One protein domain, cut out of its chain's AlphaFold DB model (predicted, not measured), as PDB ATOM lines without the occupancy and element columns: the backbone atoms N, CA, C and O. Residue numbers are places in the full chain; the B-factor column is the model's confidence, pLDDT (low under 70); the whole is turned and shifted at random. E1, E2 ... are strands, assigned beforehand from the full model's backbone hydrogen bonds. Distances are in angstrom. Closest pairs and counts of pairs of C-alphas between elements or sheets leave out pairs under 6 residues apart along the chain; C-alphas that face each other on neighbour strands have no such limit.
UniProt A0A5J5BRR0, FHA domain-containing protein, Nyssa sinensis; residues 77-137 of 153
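Overview. This is residues 77 to 137 of the 153 residues of the protein "FHA domain-containing protein" of Nyssa sinensis (UniProt A0A5J5BRR0). With little regular structure, two loopy hairpins, E1 with E2 and E3 with E4, join at one end through a tight link. The 61 printed residues have four named strands, E1 to E4, and no named helix; the class is all strand. It is only just compact, close to loose, radius of gyration of the C-alphas 12.6 A, spanning 40 by 23 by 15 A.

Arrangement. E3, residues 107 to 111, and E4, residues 131 to 134, form an antiparallel hairpin, N 110 and O 131 being 2.8 A apart. E1, residues 78 to 80, and E2, residues 101 to 103, form another, N 103 and O 78 being 2.8 A apart. E2 and E3 meet only through their link; E1 and E4 are apart.

Along the chain. E3 is 13.5 A from first to last C-alpha. E1 begins at C-alpha 78 (224.895, 137.627, 199.007); E4 ends at C-alpha 134 (225.509, 145.468, 190.806).

Size, cuts and confidence. The printed part has no cut; both hairpin links are long. pLDDT is under 70 at residues 91, 93 and 137.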
ATOM      1  N   ARG A  77     228.603 134.940 198.092       74.25
ATOM      2  CA  ARG A  77     227.167 134.796 197.829       74.25
ATOM      3  C   ARG A  77     226.423 135.732 198.769       74.25
ATOM      4  O   ARG A  77     226.559 135.624 199.986       74.25
ATOM      5  N   TRP A  78     225.683 136.685 198.211       80.56
ATOM      6  CA  TRP A  78     224.895 137.627 199.007       80.56
ATOM      7  C   TRP A  78     223.474 137.091 199.154       80.56
ATOM      8  O   TRP A  78     222.858 136.736 198.156       80.56
ATOM      9  N   LEU A  79     222.940 137.061 200.374       83.50
ATOM     10  CA  LEU A  79     221.541 136.710 200.625       83.50
ATOM     11  C   LEU A  79     220.741 137.988 200.886       83.50
ATOM     12  O   LEU A  79     221.077 138.762 201.782       83.50
ATOM     13  N   LEU A  80     219.702 138.225 200.092       83.44
ATOM     14  CA  LEU A  80     218.765 139.325 200.290       83.44
ATOM     15  C   LEU A  80     217.528 138.794 201.004       83.44
ATOM     16  O   LEU A  80     216.721 138.094 200.399       83.44
ATOM     17  N   GLU A  81     217.377 139.143 202.277       84.12
ATOM     18  CA  GLU A  81     216.183 138.812 203.049       84.12
ATOM     19  C   GLU A  81     215.160 139.950 202.946       84.12
ATOM     20  O   GLU A  81     215.495 141.115 203.198       84.12
ATOM     21  N   PRO A  82     213.908 139.656 202.571       77.56
ATOM     22  CA  PRO A  82     212.859 140.654 202.592       77.56
ATOM     23  C   PRO A  82     212.517 141.017 204.036       77.56
ATOM     24  O   PRO A  82     212.267 140.161 204.879       77.56
ATOM     25  N   VAL A  83     212.482 142.319 204.312       78.00
ATOM     26  CA  VAL A  83     212.151 142.865 205.629       78.00
ATOM     27  C   VAL A  83     210.810 143.578 205.535       78.00
ATOM     28  O   VAL A  83     210.622 144.456 204.695       78.00
ATOM     29  N   GLY A  84     209.877 143.204 206.402       74.19
ATOM     30  CA  GLY A  84     208.521 143.741 206.422       74.19
ATOM     31  C   GLY A  84     207.610 142.890 207.299       74.19
ATOM     32  O   GLY A  84     207.894 141.727 207.562       74.19
ATOM     33  N   ASP A  85     206.519 143.482 207.763       71.12
ATOM     34  CA  ASP A  85     205.464 142.827 208.547       71.12
ATOM     35  C   ASP A  85     204.490 142.007 207.681       71.12
ATOM     36  O   ASP A  85     203.640 141.290 208.207       71.12
ATOM     37  N   GLY A  86     204.613 142.103 206.354       70.56
ATOM     38  CA  GLY A  86     203.692 141.469 205.412       70.56
ATOM     39  C   GLY A  86     202.286 142.078 205.450       70.56
ATOM     40  O   GLY A  86     201.350 141.469 204.930       70.56
ATOM     41  N   ASP A  87     202.103 143.265 206.044       75.00
ATOM     42  CA  ASP A  87     200.791 143.902 206.165       75.00
ATOM     43  C   ASP A  87     200.416 144.621 204.854       75.00
ATOM     44  O   ASP A  87     200.629 145.816 204.640       75.00
ATOM     45  N   THR A  88     199.783 143.884 203.942       70.00
ATOM     46  CA  THR A  88     199.400 144.383 202.606       70.00
ATOM     47  C   THR A  88     198.035 145.077 202.579       70.00
ATOM     48  O   THR A  88     197.521 145.410 201.510       70.00
ATOM     49  N   LYS A  89     197.440 145.333 203.755       74.50
ATOM     50  CA  LYS A  89     196.111 145.960 203.916       74.50
ATOM     51  C   LYS A  89     196.009 147.318 203.209       74.50
ATOM     52  O   LYS A  89     194.935 147.682 202.749       74.50
ATOM     53  N   HIS A  90     197.129 148.033 203.085       70.38
ATOM     54  CA  HIS A  90     197.218 149.338 202.427       70.38
ATOM     55  C   HIS A  90     197.186 149.275 200.886       70.38
ATOM     56  O   HIS A  90     196.940 150.292 200.248       70.38
ATOM     57  N   ILE A  91     197.408 148.099 200.286       69.44
ATOM     58  CA  ILE A  91     197.515 147.907 198.827       69.44
ATOM     59  C   ILE A  91     196.190 147.387 198.233       69.44
ATOM     60  O   ILE A  91     196.021 147.341 197.019       69.44
ATOM     61  N   GLY A  92     195.228 146.983 199.072       70.25
ATOM     62  CA  GLY A  92     193.928 146.457 198.632       70.25
ATOM     63  C   GLY A  92     193.956 145.019 198.094       70.25
ATOM     64  O   GLY A  92     192.908 144.482 197.748       70.25
ATOM     65  N   PHE A  93     195.126 144.367 198.067       69.94
ATOM     66  CA  PHE A  93     195.310 142.984 197.618       69.94
ATOM     67  C   PHE A  93     196.300 142.242 198.528       69.94
ATOM     68  O   PHE A  93     197.215 142.843 199.098       69.94
ATOM     69  N   LYS A  94     196.119 140.925 198.685       71.31
ATOM     70  CA  LYS A  94     197.022 140.085 199.485       71.31
ATOM     71  C   LYS A  94     198.276 139.761 198.674       71.31
ATOM     72  O   LYS A  94     198.175 139.122 197.632       71.31
ATOM     73  N   VAL A  95     199.438 140.177 199.169       70.69
ATOM     74  CA  VAL A  95     200.746 139.832 198.593       70.69
ATOM     75  C   VAL A  95     201.464 138.911 199.571       70.69
ATOM     76  O   VAL A  95     201.569 139.216 200.756       70.69
ATOM     77  N   THR A  96     201.928 137.763 199.088       75.38
ATOM     78  CA  THR A  96     202.765 136.866 199.889       75.38
ATOM     79  C   THR A  96     204.139 137.498 200.069       75.38
ATOM     80  O   THR A  96     204.692 138.046 199.115       75.38
ATOM     81  N   MET A  97     204.689 137.421 201.282       73.44
ATOM     82  CA  MET A  97     206.067 137.835 201.527       73.44
ATOM     83  C   MET A  97     206.995 137.001 200.631       73.44
ATOM     84  O   MET A  97     206.853 135.777 200.627       73.44
ATOM     85  N   PRO A  98     207.877 137.621 199.831       76.06
ATOM     86  CA  PRO A  98     208.821 136.865 199.022       76.06
ATOM     87  C   PRO A  98     209.803 136.102 199.917       76.06
ATOM     88  O   PRO A  98     209.998 136.458 201.079       76.06
ATOM     89  N   ASP A  99     210.423 135.063 199.366       80.19
ATOM     90  CA  ASP A  99     211.515 134.359 200.031       80.19
ATOM     91  C   ASP A  99     212.838 135.119 199.869       80.19
ATOM     92  O   ASP A  99     212.968 136.041 199.054       80.19
ATOM     93  N   ALA A 100     213.833 134.725 200.662       82.50
ATOM     94  CA  ALA A 100     215.177 135.262 200.536       82.50
ATOM     95  C   ALA A 100     215.785 134.910 199.167       82.50
ATOM     96  O   ALA A 100     215.635 133.792 198.670       82.50
ATOM     97  N   PHE A 101     216.490 135.866 198.562       81.75
ATOM     98  CA  PHE A 101     217.086 135.711 197.236       81.75
ATOM     99  C   PHE A 101     218.610 135.626 197.317       81.75
ATOM    100  O   PHE A 101     219.266 136.534 197.836       81.75
ATOM    101  N   GLU A 102     219.178 134.547 196.778       83.62
ATOM    102  CA  GLU A 102     220.625 134.353 196.698       83.62
ATOM    103  C   GLU A 102     221.188 135.006 195.431       83.62
ATOM    104  O   GLU A 102     220.908 134.617 194.297       83.62
ATOM    105  N   VAL A 103     222.028 136.014 195.626       83.50
ATOM    106  CA  VAL A 103     222.774 136.689 194.571       83.50
ATOM    107  C   VAL A 103     224.092 135.944 194.374       83.50
ATOM    108  O   VAL A 103     225.089 136.199 195.054       83.50
ATOM    109  N   ALA A 104     224.083 135.017 193.418       78.31
ATOM    110  CA  ALA A 104     225.280 134.325 192.938       78.31
ATOM    111  C   ALA A 104     226.019 135.101 191.823       78.31
ATOM    112  O   ALA A 104     227.161 134.789 191.500       78.31
ATOM    113  N   SER A 105     225.372 136.116 191.232       77.62
ATOM    114  CA  SER A 105     225.897 136.913 190.115       77.62
ATOM    115  C   SER A 105     226.330 138.312 190.556       77.62
ATOM    116  O   SER A 105     225.785 138.892 191.492       77.62
ATOM    117  N   SER A 106     227.283 138.908 189.838       81.06
ATOM    118  CA  SER A 106     227.692 140.300 190.054       81.06
ATOM    119  C   SER A 106     226.611 141.307 189.656       81.06
ATOM    120  O   SER A 106     226.671 142.458 190.079       81.06
ATOM    121  N   VAL A 107     225.627 140.899 188.852       83.50
ATOM    122  CA  VAL A 107     224.510 141.740 188.422       83.50
ATOM    123  C   VAL A 107     223.212 140.955 188.552       83.50
ATOM    124  O   VAL A 107     223.124 139.840 188.046       83.50
ATOM    125  N   VAL A 108     222.212 141.557 189.194       87.69
ATOM    126  CA  VAL A 108     220.862 140.998 189.356       87.69
ATOM    127  C   VAL A 108     219.836 142.073 189.035       87.69
ATOM    128  O   VAL A 108     219.937 143.209 189.507       87.69
ATOM    129  N   THR A 109     218.846 141.732 188.224       90.06
ATOM    130  CA  THR A 109     217.718 142.600 187.887       90.06
ATOM    131  C   THR A 109     216.491 142.233 188.714       90.06
ATOM    132  O   THR A 109     216.178 141.065 188.912       90.06
ATOM    133  N   VAL A 110     215.800 143.249 189.221       89.56
ATOM    134  CA  VAL A 110     214.597 143.112 190.047       89.56
ATOM    135  C   VAL A 110     213.425 143.693 189.281       89.56
ATOM    136  O   VAL A 110     213.540 144.795 188.744       89.56
ATOM    137  N   GLY A 111     212.288 143.008 189.247       90.06
ATOM    138  CA  GLY A 111     211.105 143.489 188.537       90.06
ATOM    139  C   GLY A 111     209.887 142.601 188.729       90.06
ATOM    140  O   GLY A 111     209.917 141.623 189.465       90.06
ATOM    141  N   ARG A 112     208.786 142.959 188.072       88.19
ATOM    142  CA  ARG A 112     207.521 142.214 188.134       88.19
ATOM    143  C   ARG A 112     207.463 141.052 187.149       88.19
ATOM    144  O   ARG A 112     206.731 140.096 187.382       88.19
ATOM    145  N   LEU A 113     208.161 141.160 186.019       84.38
ATOM    146  CA  LEU A 113     208.055 140.191 184.931       84.38
ATOM    147  C   LEU A 113     209.192 139.165 185.011       84.38
ATOM    148  O   LEU A 113     210.346 139.569 184.874       84.38
ATOM    149  N   PRO A 114     208.891 137.855 185.116       85.06
ATOM    150  CA  PRO A 114     209.919 136.808 185.092       85.06
ATOM    151  C   PRO A 114     210.688 136.761 183.767       85.06
ATOM    152  O   PRO A 114     211.807 136.276 183.713       85.06
ATOM    153  N   GLU A 115     210.109 137.295 182.689       88.19
ATOM    154  CA  GLU A 115     210.765 137.372 181.381       88.19
ATOM    155  C   GLU A 115     211.858 138.457 181.320       88.19
ATOM    156  O   GLU A 115     212.689 138.450 180.414       88.19
ATOM    157  N   LYS A 116     211.827 139.442 182.231       82.75
ATOM    158  CA  LYS A 116     212.695 140.636 182.185       82.75
ATOM    159  C   LYS A 116     213.509 140.861 183.462       82.75
ATOM    160  O   LYS A 116     214.345 141.762 183.465       82.75
ATOM    161  N   ALA A 117     213.253 140.097 184.521       86.81
ATOM    162  CA  ALA A 117     213.914 140.235 185.810       86.81
ATOM    163  C   ALA A 117     214.338 138.877 186.377       86.81
ATOM    164  O   ALA A 117     213.566 137.922 186.330       86.81
ATOM    165  N   ASP A 118     215.533 138.833 186.964       86.94
ATOM    166  CA  ASP A 118     216.067 137.656 187.661       86.94
ATOM    167  C   ASP A 118     215.359 137.440 189.010       86.94
ATOM    168  O   ASP A 118     215.046 136.317 189.397       86.94
ATOM    169  N   MET A 119     215.078 138.538 189.722       85.19
ATOM    170  CA  MET A 119     214.335 138.550 190.979       85.19
ATOM    171  C   MET A 119     212.937 139.128 190.752       85.19
ATOM    172  O   MET A 119     212.776 140.311 190.429       85.19
ATOM    173  N   VAL A 120     211.922 138.286 190.935       87.19
ATOM    174  CA  VAL A 120     210.536 138.609 190.586       87.19
ATOM    175  C   VAL A 120     209.732 138.995 191.820       87.19
ATOM    176  O   VAL A 120     209.572 138.200 192.742       87.19
ATOM    177  N   ILE A 121     209.169 140.202 191.811       86.69
ATOM    178  CA  ILE A 121     208.224 140.683 192.822       86.69
ATOM    179  C   ILE A 121     206.868 140.872 192.128       86.69
ATOM    180  O   ILE A 121     206.670 141.886 191.450       86.69
ATOM    181  N   PRO A 122     205.929 139.913 192.250       78.38
ATOM    182  CA  PRO A 122     204.690 139.871 191.470       78.38
ATOM    183  C   PRO A 122     203.624 140.830 192.024       78.38
ATOM    184  O   PRO A 122     202.491 140.446 192.302       78.38
ATOM    185  N   VAL A 123     203.982 142.101 192.196       79.69
ATOM    186  CA  VAL A 123     203.078 143.158 192.655       79.69
ATOM    187  C   VAL A 123     202.859 144.143 191.518       79.69
ATOM    188  O   VAL A 123     203.803 144.538 190.839       79.69
ATOM    189  N   ALA A 124     201.610 144.556 191.296       79.94
ATOM    190  CA  ALA A 124     201.249 145.443 190.189       79.94
ATOM    191  C   ALA A 124     201.988 146.795 190.222       79.94
ATOM    192  O   ALA A 124     202.255 147.353 189.160       79.94
ATOM    193  N   THR A 125     202.350 147.273 191.416       83.25
ATOM    194  CA  THR A 125     203.111 148.511 191.643       83.25
ATOM    195  C   THR A 125     204.581 148.402 191.231       83.25
ATOM    196  O   THR A 125     205.238 149.420 191.023       83.25
ATOM    197  N   VAL A 126     205.106 147.184 191.060       82.50
ATOM    198  CA  VAL A 126     206.466 146.946 190.571       82.50
ATOM    199  C   VAL A 126     206.455 146.980 189.040       82.50
ATOM    200  O   VAL A 126     205.605 146.380 188.377       82.50
ATOM    201  N   SER A 127     207.398 147.711 188.449       81.75
ATOM    202  CA  SER A 127     207.559 147.789 186.994       81.75
ATOM    203  C   SER A 127     208.116 146.483 186.420       81.75
ATOM    204  O   SER A 127     208.672 145.653 187.137       81.75
ATOM    205  N   GLY A 128     207.995 146.288 185.100       84.38
ATOM    206  CA  GLY A 128     208.522 145.088 184.432       84.38
ATOM    207  C   GLY A 128     210.010 144.850 184.715       84.38
ATOM    208  O   GLY A 128     210.396 143.724 185.008       84.38
ATOM    209  N   VAL A 129     210.790 145.934 184.743       87.44
ATOM    210  CA  VAL A 129     212.145 146.016 185.304       87.44
ATOM    211  C   VAL A 129     212.158 147.220 186.243       87.44
ATOM    212  O   VAL A 129     211.791 148.322 185.831       87.44
ATOM    213  N   HIS A 130     212.503 147.011 187.507       87.94
ATOM    214  CA  HIS A 130     212.393 148.009 188.574       87.94
ATOM    215  C   HIS A 130     213.748 148.474 189.088       87.94
ATOM    216  O   HIS A 130     213.977 149.670 189.244       87.94
ATOM    217  N   ALA A 131     214.666 147.541 189.312       86.94
ATOM    218  CA  ALA A 131     215.988 147.866 189.818       86.94
ATOM    219  C   ALA A 131     217.049 146.927 189.250       86.94
ATOM    220  O   ALA A 131     216.757 145.848 188.737       86.94
ATOM    221  N   ARG A 132     218.307 147.355 189.359       88.50
ATOM    222  CA  ARG A 132     219.478 146.554 189.009       88.50
ATOM    223  C   ARG A 132     220.502 146.657 190.131       88.50
ATOM    224  O   ARG A 132     221.028 147.735 190.399       88.50
ATOM    225  N   ILE A 133     220.788 145.529 190.759       87.50
ATOM    226  CA  ILE A 133     221.805 145.366 191.791       87.50
ATOM    227  C   ILE A 133     223.108 145.012 191.079       87.50
ATOM    228  O   ILE A 133     223.123 144.130 190.225       87.50
ATOM    229  N   GLN A 134     224.189 145.732 191.379       86.12
ATOM    230  CA  GLN A 134     225.509 145.468 190.806       86.12
ATOM    231  C   GLN A 134     226.561 145.431 191.909       86.12
ATOM    232  O   GLN A 134     226.773 146.425 192.609       86.12
ATOM    233  N   LYS A 135     227.271 144.310 192.019       80.62
ATOM    234  CA  LYS A 135     228.487 144.191 192.811       80.62
ATOM    235  C   LYS A 135     229.594 144.957 192.094       80.62
ATOM    236  O   LYS A 135     230.150 144.500 191.098       80.62
ATOM    237  N   LYS A 136     229.922 146.145 192.597       79.69
ATOM    238  CA  LYS A 136     231.095 146.893 192.143       79.69
ATOM    239  C   LYS A 136     232.291 146.493 192.998       79.69
ATOM    240  O   LYS A 136     232.263 146.694 194.208       79.69
ATOM    241  N   ALA A 137     233.346 145.973 192.374       65.56
ATOM    242  CA  ALA A 137     234.613 145.759 193.061       65.56
ATOM    243  C   ALA A 137     235.140 147.111 193.575       65.56
ATOM    244  O   ALA A 137     235.366 148.047 192.802       65.56
TER     245      ALA A 137